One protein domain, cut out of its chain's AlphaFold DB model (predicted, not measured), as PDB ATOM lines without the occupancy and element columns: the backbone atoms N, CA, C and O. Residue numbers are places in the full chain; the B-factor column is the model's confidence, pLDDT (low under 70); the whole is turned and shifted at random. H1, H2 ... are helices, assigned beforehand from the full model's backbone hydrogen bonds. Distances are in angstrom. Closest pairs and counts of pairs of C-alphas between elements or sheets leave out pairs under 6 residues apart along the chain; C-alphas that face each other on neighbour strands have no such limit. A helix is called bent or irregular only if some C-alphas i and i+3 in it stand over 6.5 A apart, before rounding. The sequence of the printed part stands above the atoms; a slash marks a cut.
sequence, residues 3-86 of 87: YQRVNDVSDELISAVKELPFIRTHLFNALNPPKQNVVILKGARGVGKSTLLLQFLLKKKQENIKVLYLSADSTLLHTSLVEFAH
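This is residues 3 to 86 of the 87 residues of a protein of Gammaproteobacteria bacterium RIFCSPHIGHO2_12_FULL_41_15 (UniProt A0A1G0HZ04). H3 stands in the middle of a row of three helices, between the later part of the long H1, which crosses it, and the short H2 on its other side. The first part of H1 reaches away from H3, and the stretch 63 to 80 runs back from the end of H3 towards the beginning of H1, where the very short H4 lies and the two ends of the printed part come near each other. Residues 33 to 38 and 42 to 47, in the link between H2 and H3, stick out. The printed part has 84 residues with four named helices, H1, H2, H3 and H4 in that order, which hold 42 of them, and no named strand: the class is all helix. The whole is compact, with a radius of gyration of the C-alphas of 13.7 A and spans of 37 by 28 by 27 A.

H1, residues 3 to 19, touches H3, residues 49 to 62, with its residues 13 to 18 alone. Their closest C-alphas are those of Ile 14 and Leu 54, 5.2 A apart, and their lines are about perpendicular at 78 degrees. H2, residues 25 to 31, only just touches H3, with 3 pairs of C-alphas within 8 A, and of H3 residue 56 alone takes part. The closest C-alphas here are those of Phe 28 and Phe 56, 6.3 A apart, and the lines are about perpendicular at 89 degrees. H4, residues 81 to 84, is close to H1 but not clearly touching: the closest C-alphas, of Val 6 and Phe 84, are 7.8 A apart. H1 and H2 are apart, as are H2 and H4, and H3 and H4. In H3 every O i to N i+4 pair is within hydrogen-bond range; in H1 10 of 13 are, in H2 1 of 3 beside 3 of 4 O i to N i+3 pairs, and H4 is too short for an O i to N i+4 pair, with its one O i to N i+3 pair out of range.

H1 begins at C-alpha 3, (-32.255, -23.286, 279.856), and is 26.3 A long; it is neither bent nor irregular, but only just: C-alphas 16 and 19 are 6.2 A apart. H2 is 10.3 A long and irregular, with C-alphas 26 and 29 7.1 A apart. H3 begins at C-alpha 49, (-18.592, -2.675, 273.101), and is 20.1 A long. H4 is 5.1 A long and ends at C-alpha 84, (-27.726, -25.518, 272.680).

The C-alphas of His 26 and His 86, the two farthest apart, are 38.5 A from each other, while those of Tyr 3 and His 86, the first and last printed, are 7.8 A apart. The printed part has no cut. The link from H1 to H2 is tight, and those from H2 to H3 and from H3 to H4 are long, with 17 and 18 residues. The mean pLDDT of the printed part is 86.2, and the model's confidence is under 70 at residue 36, residues 73 to 79 and residue 81.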
ATOM      1  N   TYR A   3     -32.383 -24.730 279.579       72.25
ATOM      2  CA  TYR A   3     -32.255 -23.286 279.856       72.25
ATOM      3  C   TYR A   3     -31.283 -22.961 280.994       72.25
ATOM      4  O   TYR A   3     -30.767 -21.846 281.067       72.25
ATOM      5  N   GLN A   4     -31.027 -23.926 281.883       82.38
ATOM      6  CA  GLN A   4     -30.085 -23.770 282.991       82.38
ATOM      7  C   GLN A   4     -28.687 -23.445 282.449       82.38
ATOM      8  O   GLN A   4     -28.082 -22.456 282.843       82.38
ATOM      9  N   ARG A   5     -28.252 -24.195 281.432       81.56
ATOM     10  CA  ARG A   5     -26.920 -24.074 280.839       81.56
ATOM     11  C   ARG A   5     -26.698 -22.738 280.124       81.56
ATOM     12  O   ARG A   5     -25.612 -22.176 280.197       81.56
ATOM     13  N   VAL A   6     -27.734 -22.197 279.475       83.81
ATOM     14  CA  VAL A   6     -27.700 -20.846 278.878       83.81
ATOM     15  C   VAL A   6     -27.487 -19.781 279.948       83.81
ATOM     16  O   VAL A   6     -26.671 -18.876 279.761       83.81
ATOM     17  N   ASN A   7     -28.194 -19.898 281.074       87.94
ATOM     18  CA  ASN A   7     -28.007 -18.980 282.192       87.94
ATOM     19  C   ASN A   7     -26.606 -19.108 282.793       87.94
ATOM     20  O   ASN A   7     -25.987 -18.080 283.047       87.94
ATOM     21  N   ASP A   8     -26.087 -20.328 282.948       89.06
ATOM     22  CA  ASP A   8     -24.752 -20.568 283.503       89.06
ATOM     23  C   ASP A   8     -23.660 -19.915 282.638       89.06
ATOM     24  O   ASP A   8     -22.833 -19.165 283.152       89.06
ATOM     25  N   VAL A   9     -23.711 -20.098 281.311       87.38
ATOM     26  CA  VAL A   9     -22.764 -19.465 280.369       87.38
ATOM     27  C   VAL A   9     -22.898 -17.941 280.379       87.38
ATOM     28  O   VAL A   9     -21.900 -17.218 280.386       87.38
ATOM     29  N   SER A  10     -24.131 -17.424 280.394       91.75
ATOM     30  CA  SER A  10     -24.381 -15.985 280.528       91.75
ATOM     31  C   SER A  10     -23.754 -15.438 281.815       91.75
ATOM     32  O   SER A  10     -23.081 -14.406 281.799       91.75
ATOM     33  N   ASP A  11     -23.948 -16.135 282.930       93.38
ATOM     34  CA  ASP A  11     -23.455 -15.736 284.242       93.38
ATOM     35  C   ASP A  11     -21.933 -15.797 284.359       93.38
ATOM     36  O   ASP A  11     -21.339 -14.907 284.980       93.38
ATOM     37  N   GLU A  12     -21.303 -16.792 283.739       91.88
ATOM     38  CA  GLU A  12     -19.850 -16.902 283.626       91.88
ATOM     39  C   GLU A  12     -19.275 -15.692 282.877       91.88
ATOM     40  O   GLU A  12     -18.411 -14.985 283.401       91.88
ATOM     41  N   LEU A  13     -19.825 -15.373 281.700       91.56
ATOM     42  CA  LEU A  13     -19.376 -14.250 280.871       91.56
ATOM     43  C   LEU A  13     -19.571 -12.891 281.557       91.56
ATOM     44  O   LEU A  13     -18.693 -12.027 281.493       91.56
ATOM     45  N   ILE A  14     -20.703 -12.692 282.238       95.06
ATOM     46  CA  ILE A  14     -20.963 -11.473 283.021       95.06
ATOM     47  C   ILE A  14     -20.013 -11.387 284.224       95.06
ATOM     48  O   ILE A  14     -19.601 -10.295 284.612       95.06
ATOM     49  N   SER A  15     -19.648 -12.514 284.833       95.12
ATOM     50  CA  SER A  15     -18.746 -12.523 285.988       95.12
ATOM     51  C   SER A  15     -17.287 -12.304 285.596       95.12
ATOM     52  O   SER A  15     -16.565 -11.657 286.352       95.12
ATOM     53  N   ALA A  16     -16.869 -12.750 284.410       92.19
ATOM     54  CA  ALA A  16     -15.496 -12.627 283.919       92.19
ATOM     55  C   ALA A  16     -14.992 -11.173 283.849       92.19
ATOM     56  O   ALA A  16     -13.804 -10.915 284.023       92.19
ATOM     57  N   VAL A  17     -15.881 -10.191 283.649       93.94
ATOM     58  CA  VAL A  17     -15.478  -8.773 283.603       93.94
ATOM     59  C   VAL A  17     -15.140  -8.165 284.971       93.94
ATOM     60  O   VAL A  17     -14.676  -7.026 285.005       93.94
ATOM     61  N   LYS A  18     -15.337  -8.894 286.081       93.38
ATOM     62  CA  LYS A  18     -14.888  -8.477 287.426       93.38
ATOM     63  C   LYS A  18     -13.368  -8.362 287.524       93.38
ATOM     64  O   LYS A  18     -12.884  -7.495 288.240       93.38
ATOM     65  N   GLU A  19     -12.650  -9.190 286.773       92.56
ATOM     66  CA  GLU A  19     -11.183  -9.244 286.779       92.56
ATOM     67  C   GLU A  19     -10.540  -8.092 285.987       92.56
ATOM     68  O   GLU A  19      -9.318  -7.955 285.941       92.56
ATOM     69  N   LEU A  20     -11.344  -7.249 285.326       91.25
ATOM     70  CA  LEU A  20     -10.827  -6.130 284.549       91.25
ATOM     71  C   LEU A  20     -10.416  -4.962 285.462       91.25
ATOM     72  O   LEU A  20     -11.194  -4.553 286.324       91.25
ATOM     73  N   PRO A  21      -9.257  -4.325 285.215       91.06
ATOM     74  CA  PRO A  21      -8.723  -3.278 286.091       91.06
ATOM     75  C   PRO A  21      -9.473  -1.938 286.000       91.06
ATOM     76  O   PRO A  21      -9.179  -1.012 286.753       91.06
ATOM     77  N   PHE A  22     -10.419  -1.793 285.069       90.31
ATOM     78  CA  PHE A  22     -11.164  -0.554 284.848       90.31
ATOM     79  C   PHE A  22     -12.634  -0.819 284.514       90.31
ATOM     80  O   PHE A  22     -12.972  -1.773 283.813       90.31
ATOM     81  N   ILE A  23     -13.510   0.096 284.943       90.88
ATOM     82  CA  ILE A  23     -14.957   0.045 284.697       90.88
ATOM     83  C   ILE A  23     -15.404   1.324 283.987       90.88
ATOM     84  O   ILE A  23     -15.102   2.435 284.418       90.88
ATOM     85  N   ARG A  24     -16.166   1.182 282.897       88.81
ATOM     86  CA  ARG A  24     -16.630   2.305 282.062       88.81
ATOM     87  C   ARG A  24     -17.977   2.878 282.527       88.81
ATOM     88  O   ARG A  24     -18.927   2.964 281.754       88.81
ATOM     89  N   THR A  25     -18.059   3.289 283.791       87.44
ATOM     90  CA  THR A  25     -19.317   3.710 284.446       87.44
ATOM     91  C   THR A  25     -20.003   4.913 283.791       87.44
ATOM     92  O   THR A  25     -21.230   4.979 283.774       87.44
ATOM     93  N   HIS A  26     -19.238   5.840 283.203       89.81
ATOM     94  CA  HIS A  26     -19.757   7.075 282.597       89.81
ATOM     95  C   HIS A  26     -20.774   6.849 281.460       89.81
ATOM     96  O   HIS A  26     -21.566   7.741 281.167       89.81
ATOM     97  N   LEU A  27     -20.791   5.664 280.839       89.19
ATOM     98  CA  LEU A  27     -21.716   5.330 279.749       89.19
ATOM     99  C   LEU A  27     -22.966   4.572 280.215       89.19
ATOM    100  O   LEU A  27     -23.871   4.350 279.415       89.19
ATOM    101  N   PHE A  28     -23.060   4.173 281.488       92.00
ATOM    102  CA  PHE A  28     -24.169   3.333 281.962       92.00
ATOM    103  C   PHE A  28     -25.520   4.042 281.903       92.00
ATOM    104  O   PHE A  28     -26.523   3.412 281.581       92.00
ATOM    105  N   ASN A  29     -25.547   5.355 282.139       88.94
ATOM    106  CA  ASN A  29     -26.778   6.140 282.034       88.94
ATOM    107  C   ASN A  29     -27.331   6.136 280.602       88.94
ATOM    108  O   ASN A  29     -28.542   6.086 280.413       88.94
ATOM    109  N   ALA A  30     -26.454   6.114 279.592       88.12
ATOM    110  CA  ALA A  30     -26.862   6.015 278.192       88.12
ATOM    111  C   ALA A  30     -27.410   4.621 277.826       88.12
ATOM    112  O   ALA A  30     -28.171   4.496 276.870       88.12
ATOM    113  N   LEU A  31     -27.052   3.581 278.589       89.56
ATOM    114  CA  LEU A  31     -27.538   2.206 278.409       89.56
ATOM    115  C   LEU A  31     -28.849   1.913 279.154       89.56
ATOM    116  O   LEU A  31     -29.415   0.840 278.972       89.56
ATOM    117  N   ASN A  32     -29.338   2.840 279.980       87.12
ATOM    118  CA  ASN A  32     -30.576   2.680 280.740       87.12
ATOM    119  C   ASN A  32     -31.469   3.930 280.631       87.12
ATOM    120  O   ASN A  32     -31.697   4.606 281.641       87.12
ATOM    121  N   PRO A  33     -31.932   4.293 279.418       80.50
ATOM    122  CA  PRO A  33     -32.752   5.478 279.232       80.50
ATOM    123  C   PRO A  33     -34.113   5.329 279.942       80.50
ATOM    124  O   PRO A  33     -34.676   4.238 279.992       80.50
ATOM    125  N   PRO A  34     -34.691   6.427 280.464       75.81
ATOM    126  CA  PRO A  34     -35.941   6.390 281.230       75.81
ATOM    127  C   PRO A  34     -37.187   6.043 280.395       75.81
ATOM    128  O   PRO A  34     -38.243   5.763 280.959       75.81
ATOM    129  N   LYS A  35     -37.101   6.099 279.060       77.19
ATOM    130  CA  LYS A  35     -38.179   5.750 278.124       77.19
ATOM    131  C   LYS A  35     -37.574   4.988 276.939       77.19
ATOM    132  O   LYS A  35     -36.519   5.389 276.464       77.19
ATOM    133  N   GLN A  36     -38.301   3.986 276.434       61.38
ATOM    134  CA  GLN A  36     -37.933   3.078 275.329       61.38
ATOM    135  C   GLN A  36     -36.907   1.990 275.709       61.38
ATOM    136  O   GLN A  36     -35.766   2.260 276.060       61.38
ATOM    137  N   ASN A  37     -37.343   0.730 275.602       75.44
ATOM    138  CA  ASN A  37     -36.691  -0.459 276.169       75.44
ATOM    139  C   ASN A  37     -35.701  -1.145 275.206       75.44
ATOM    140  O   ASN A  37     -35.484  -2.351 275.301       75.44
ATOM    141  N   VAL A  38     -35.138  -0.406 274.247       87.00
ATOM    142  CA  VAL A  38     -34.175  -0.938 273.271       87.00
ATOM    143  C   VAL A  38     -33.074   0.089 273.047       87.00
ATOM    144  O   VAL A  38     -33.340   1.211 272.625       87.00
ATOM    145  N   VAL A  39     -31.829  -0.311 273.304       89.38
ATOM    146  CA  VAL A  39     -30.639   0.523 273.101       89.38
ATOM    147  C   VAL A  39     -29.718  -0.160 272.100       89.38
ATOM    148  O   VAL A  39     -29.394  -1.338 272.244       89.38
ATOM    149  N   ILE A  40     -29.263   0.593 271.098       90.94
ATOM    150  CA  ILE A  40     -28.289   0.122 270.111       90.94
ATOM    151  C   ILE A  40     -26.931   0.751 270.418       90.94
ATOM    152  O   ILE A  40     -26.757   1.964 270.315       90.94
ATOM    153  N   LEU A  41     -25.944  -0.085 270.743       91.06
ATOM    154  CA  LEU A  41     -24.556   0.334 270.934       91.06
ATOM    155  C   LEU A  41     -23.741   0.093 269.654       91.06
ATOM    156  O   LEU A  41     -23.396  -1.044 269.327       91.06
ATOM    157  N   LYS A  42     -23.382   1.168 268.944       93.38
ATOM    158  CA  LYS A  42     -22.567   1.120 267.716       93.38
ATOM    159  C   LYS A  42     -21.160   1.677 267.949       93.38
ATOM    160  O   LYS A  42     -20.963   2.602 268.725       93.38
ATOM    161  N   GLY A  43     -20.177   1.126 267.240       92.62
ATOM    162  CA  GLY A  43     -18.792   1.601 267.257       92.62
ATOM    163  C   GLY A  43     -17.843   0.643 266.539       92.62
ATOM    164  O   GLY A  43     -18.214  -0.499 266.246       92.62
ATOM    165  N   ALA A  44     -16.613   1.091 266.286       94.38
ATOM    166  CA  ALA A  44     -15.580   0.308 265.605       94.38
ATOM    167  C   ALA A  44     -15.308  -1.055 266.278       94.38
ATOM    168  O   ALA A  44     -15.587  -1.265 267.468       94.38
ATOM    169  N   ARG A  45     -14.779  -2.023 265.517       90.69
ATOM    170  CA  ARG A  45     -14.333  -3.316 266.066       90.69
ATOM    171  C   ARG A  45     -13.211  -3.077 267.089       90.69
ATOM    172  O   ARG A  45     -12.396  -2.187 266.904       90.69
ATOM    173  N   GLY A  46     -13.210  -3.830 268.190       89.94
ATOM    174  CA  GLY A  46     -12.176  -3.722 269.232       89.94
ATOM    175  C   GLY A  46     -12.322  -2.553 270.218       89.94
ATOM    176  O   GLY A  46     -11.625  -2.532 271.220       89.94
ATOM    177  N   VAL A  47     -13.275  -1.627 270.032       92.44
ATOM    178  CA  VAL A  47     -13.440  -0.460 270.933       92.44
ATOM    179  C   VAL A  47     -13.962  -0.812 272.345       92.44
ATOM    180  O   VAL A  47     -14.050   0.051 273.219       92.44
ATOM    181  N   GLY A  48     -14.317  -2.078 272.599       91.69
ATOM    182  CA  GLY A  48     -14.804  -2.560 273.902       91.69
ATOM    183  C   GLY A  48     -16.322  -2.481 274.097       91.69
ATOM    184  O   GLY A  48     -16.780  -2.247 275.212       91.69
ATOM    185  N   LYS A  49     -17.115  -2.661 273.030       93.38
ATOM    186  CA  LYS A  49     -18.592  -2.675 273.101       93.38
ATOM    187  C   LYS A  49     -19.119  -3.804 273.990       93.38
ATOM    188  O   LYS A  49     -19.858  -3.538 274.930       93.38
ATOM    189  N   SER A  50     -18.698  -5.042 273.724       92.62
ATOM    190  CA  SER A  50     -19.101  -6.212 274.516       92.62
ATOM    191  C   SER A  50     -18.625  -6.088 275.961       92.62
ATOM    192  O   SER A  50     -19.389  -6.355 276.878       92.62
ATOM    193  N   THR A  51     -17.412  -5.567 276.176       93.94
ATOM    194  CA  THR A  51     -16.896  -5.255 277.517       93.94
ATOM    195  C   THR A  51     -17.798  -4.270 278.258       93.94
ATOM    196  O   THR A  51     -18.156  -4.524 279.402       93.94
ATOM    197  N   LEU A  52     -18.208  -3.170 277.612       95.12
ATOM    198  CA  LEU A  52     -19.115  -2.191 278.213       95.12
ATOM    199  C   LEU A  52     -20.474  -2.816 278.568       95.12
ATOM    200  O   LEU A  52     -20.973  -2.584 279.667       95.12
ATOM    201  N   LEU A  53     -21.053  -3.613 277.662       94.62
ATOM    202  CA  LEU A  53     -22.324  -4.305 277.901       94.62
ATOM    203  C   LEU A  53     -22.226  -5.271 279.085       94.62
ATOM    204  O   LEU A  53     -23.049  -5.200 279.989       94.62
ATOM    205  N   LEU A  54     -21.200  -6.122 279.129       95.38
ATOM    206  CA  LEU A  54     -21.001  -7.073 280.226       95.38
ATOM    207  C   LEU A  54     -20.788  -6.362 281.570       95.38
ATOM    208  O   LEU A  54     -21.385  -6.753 282.569       95.38
ATOM    209  N   GLN A  55     -20.009  -5.273 281.597       96.38
ATOM    210  CA  GLN A  55     -19.831  -4.451 282.802       96.38
ATOM    211  C   GLN A  55     -21.150  -3.820 283.271       96.38
ATOM    212  O   GLN A  55     -21.425  -3.775 284.471       96.38
ATOM    213  N   PHE A  56     -21.984  -3.359 282.337       95.94
ATOM    214  CA  PHE A  56     -23.313  -2.834 282.643       95.94
ATOM    215  C   PHE A  56     -24.243  -3.922 283.200       95.94
ATOM    216  O   PHE A  56     -24.894  -3.705 284.221       95.94
ATOM    217  N   LEU A  57     -24.268  -5.111 282.590       95.75
ATOM    218  CA  LEU A  57     -25.072  -6.238 283.072       95.75
ATOM    219  C   LEU A  57     -24.618  -6.711 284.456       95.75
ATOM    220  O   LEU A  57     -25.462  -6.975 285.309       95.75
ATOM    221  N   LEU A  58     -23.309  -6.743 284.719       96.94
ATOM    222  CA  LEU A  58     -22.773  -7.038 286.047       96.94
ATOM    223  C   LEU A  58     -23.280  -6.029 287.085       96.94
ATOM    224  O   LEU A  58     -23.731  -6.427 288.160       96.94
ATOM    225  N   LYS A  59     -23.260  -4.731 286.755       95.69
ATOM    226  CA  LYS A  59     -23.795  -3.684 287.633       95.69
ATOM    227  C   LYS A  59     -25.289  -3.879 287.899       95.69
ATOM    228  O   LYS A  59     -25.715  -3.785 289.046       95.69
ATOM    229  N   LYS A  60     -26.076  -4.210 286.873       95.31
ATOM    230  CA  LYS A  60     -27.512  -4.498 287.013       95.31
ATOM    231  C   LYS A  60     -27.769  -5.738 287.871       95.31
ATOM    232  O   LYS A  60     -28.629  -5.704 288.747       95.31
ATOM    233  N   LYS A  61     -26.960  -6.786 287.716       95.62
ATOM    234  CA  LYS A  61     -27.012  -7.978 288.572       95.62
ATOM    235  C   LYS A  61     -26.732  -7.643 290.042       95.62
ATOM    236  O   LYS A  61     -27.446  -8.121 290.916       95.62
ATOM    237  N   GLN A  62     -25.750  -6.779 290.322       95.00
ATOM    238  CA  GLN A  62     -25.464  -6.277 291.679       95.00
ATOM    239  C   GLN A  62     -26.609  -5.430 292.264       95.00
ATOM    240  O   GLN A  62     -26.764  -5.365 293.479       95.00
ATOM    241  N   GLU A  63     -27.427  -4.805 291.415       95.38
ATOM    242  CA  GLU A  63     -28.666  -4.104 291.791       95.38
ATOM    243  C   GLU A  63     -29.862  -5.066 291.962       95.38
ATOM    244  O   GLU A  63     -31.000  -4.618 292.083       95.38
ATOM    245  N   ASN A  64     -29.624  -6.384 291.988       96.12
ATOM    246  CA  ASN A  64     -30.635  -7.448 292.040       96.12
ATOM    247  C   ASN A  64     -31.599  -7.467 290.839       96.12
ATOM    248  O   ASN A  64     -32.704  -8.008 290.922       96.12
ATOM    249  N   ILE A  65     -31.185  -6.911 289.698       94.69
ATOM    250  CA  ILE A  65     -31.944  -6.980 288.448       94.69
ATOM    251  C   ILE A  65     -31.560  -8.265 287.711       94.69
ATOM    252  O   ILE A  65     -30.379  -8.569 287.529       94.69
ATOM    253  N   LYS A  66     -32.568  -9.020 287.258       93.38
ATOM    254  CA  LYS A  66     -32.365 -10.212 286.424       93.38
ATOM    255  C   LYS A  66     -31.843  -9.794 285.051       93.38
ATOM    256  O   LYS A  66     -32.432  -8.937 284.398       93.38
ATOM    257  N   VAL A  67     -30.755 -10.418 284.618       94.56
ATOM    258  CA  VAL A  67     -30.067 -10.119 283.359       94.56
ATOM    259  C   VAL A  67     -29.803 -11.404 282.583       94.56
ATOM    260  O   VAL A  67     -29.679 -12.468 283.180       94.56
ATOM    261  N   LEU A  68     -29.698 -11.287 281.261       92.94
ATOM    262  CA  LEU A  68     -29.315 -12.371 280.361       92.94
ATOM    263  C   LEU A  68     -28.394 -11.798 279.282       92.94
ATOM    264  O   LEU A  68     -28.737 -10.802 278.641       92.94
ATOM    265  N   TYR A  69     -27.234 -12.417 279.085       91.81
ATOM    266  CA  TYR A  69     -26.320 -12.097 277.998       91.81
ATOM    267  C   TYR A  69     -26.402 -13.173 276.917       91.81
ATOM    268  O   TYR A  69     -26.111 -14.341 277.164       91.81
ATOM    269  N   LEU A  70     -26.774 -12.762 275.705       87.50
ATOM    270  CA  LEU A  70     -26.793 -13.617 274.524       87.50
ATOM    271  C   LEU A  70     -25.774 -13.089 273.518       87.50
ATOM    272  O   LEU A  70     -25.817 -11.920 273.136       87.50
ATOM    273  N   SER A  71     -24.867 -13.959 273.084       82.56
ATOM    274  CA  SER A  71     -23.855 -13.639 272.081       82.56
ATOM    275  C   SER A  71     -24.026 -14.541 270.870       82.56
ATOM    276  O   SER A  71     -23.974 -15.760 271.004       82.56
ATOM    277  N   ALA A  72     -24.174 -13.934 269.693       75.50
ATOM    278  CA  ALA A  72     -24.126 -14.645 268.414       75.50
ATOM    279  C   ALA A  72     -22.684 -14.961 267.970       75.50
ATOM    280  O   ALA A  72     -22.479 -15.810 267.113       75.50
ATOM    281  N   ASP A  73     -21.694 -14.308 268.587       68.56
ATOM    282  CA  ASP A  73     -20.271 -14.435 268.249       68.56
ATOM    283  C   ASP A  73     -19.507 -15.318 269.253       68.56
ATOM    284  O   ASP A  73     -18.275 -15.304 269.293       68.56
ATOM    285  N   SER A  74     -20.213 -16.024 270.146       62.31
ATOM    286  CA  SER A  74     -19.550 -16.826 271.175       62.31
ATOM    287  C   SER A  74     -18.849 -18.026 270.545       62.31
ATOM    288  O   SER A  74     -19.504 -18.946 270.071       62.31
ATOM    289  N   THR A  75     -17.519 -18.068 270.625       58.56
ATOM    290  CA  THR A  75     -16.729 -19.263 270.288       58.56
ATOM    291  C   THR A  75     -16.932 -20.410 271.280       58.56
ATOM    292  O   THR A  75     -16.403 -21.493 271.061       58.56
ATOM    293  N   LEU A  76     -17.651 -20.175 272.387       56.12
ATOM    294  CA  LEU A  76     -17.943 -21.188 273.407       56.12
ATOM    295  C   LEU A  76     -19.065 -22.143 272.981       56.12
ATOM    296  O   LEU A  76     -19.207 -23.210 273.568       56.12
ATOM    297  N   LEU A  77     -19.871 -21.758 271.985       60.19
ATOM    298  CA  LEU A  77     -20.948 -22.585 271.456       60.19
ATOM    299  C   LEU A  77     -20.525 -23.107 270.083       60.19
ATOM    300  O   LEU A  77     -20.334 -22.338 269.145       60.19
ATOM    301  N   HIS A  78     -20.359 -24.425 269.972       66.94
ATOM    302  CA  HIS A  78     -20.086 -25.097 268.696       66.94
ATOM    303  C   HIS A  78     -21.365 -25.391 267.893       66.94
ATOM    304  O   HIS A  78     -21.285 -25.898 266.776       66.94
ATOM    305  N   THR A  79     -22.528 -25.078 268.463       69.19
ATOM    306  CA  THR A  79     -23.865 -25.333 267.919       69.19
ATOM    307  C   THR A  79     -24.673 -24.037 267.868       69.19
ATOM    308  O   THR A  79     -24.283 -23.009 268.434       69.19
ATOM    309  N   SER A  80     -25.801 -24.051 267.161       74.12
ATOM    310  CA  SER A  80     -26.722 -22.914 267.172       74.12
ATOM    311  C   SER A  80     -27.321 -22.699 268.569       74.12
ATOM    312  O   SER A  80     -27.451 -23.630 269.362       74.12
ATOM    313  N   LEU A  81     -27.759 -21.469 268.867       69.94
ATOM    314  CA  LEU A  81     -28.424 -21.162 270.143       69.94
ATOM    315  C   LEU A  81     -29.670 -22.026 270.389       69.94
ATOM    316  O   LEU A  81     -29.979 -22.323 271.538       69.94
ATOM    317  N   VAL A  82     -30.382 -22.413 269.325       74.19
ATOM    318  CA  VAL A  82     -31.566 -23.277 269.422       74.19
ATOM    319  C   VAL A  82     -31.155 -24.687 269.834       74.19
ATOM    320  O   VAL A  82     -31.722 -25.225 270.775       74.19
ATOM    321  N   GLU A  83     -30.145 -25.259 269.178       75.25
ATOM    322  CA  GLU A  83     -29.621 -26.587 269.514       75.25
ATOM    323  C   GLU A  83     -29.079 -26.619 270.946       75.25
ATOM    324  O   GLU A  83     -29.488 -27.464 271.739       75.25
ATOM    325  N   PHE A  84     -28.263 -25.631 271.323       74.56
ATOM    326  CA  PHE A  84     -27.726 -25.518 272.680       74.56
ATOM    327  C   PHE A  84     -28.821 -25.376 273.747       74.56
ATOM    328  O   PHE A  84     -28.697 -25.896 274.851       74.56
ATOM    329  N   ALA A  85     -29.918 -24.688 273.425       70.69
ATOM    330  CA  ALA A  85     -31.059 -24.554 274.319       70.69
ATOM    331  C   ALA A  85     -31.968 -25.792 274.353       70.69
ATOM    332  O   ALA A  85     -32.985 -25.739 275.041       70.69
ATOM    333  N   HIS A  86     -31.659 -26.885 273.655       72.25
ATOM    334  CA  HIS A  86     -32.405 -28.148 273.714       72.25
ATOM    335  C   HIS A  86     -31.591 -29.330 274.267       72.25
ATOM    336  O   HIS A  86     -32.207 -30.311 274.691       72.25
TER     337      HIS A  86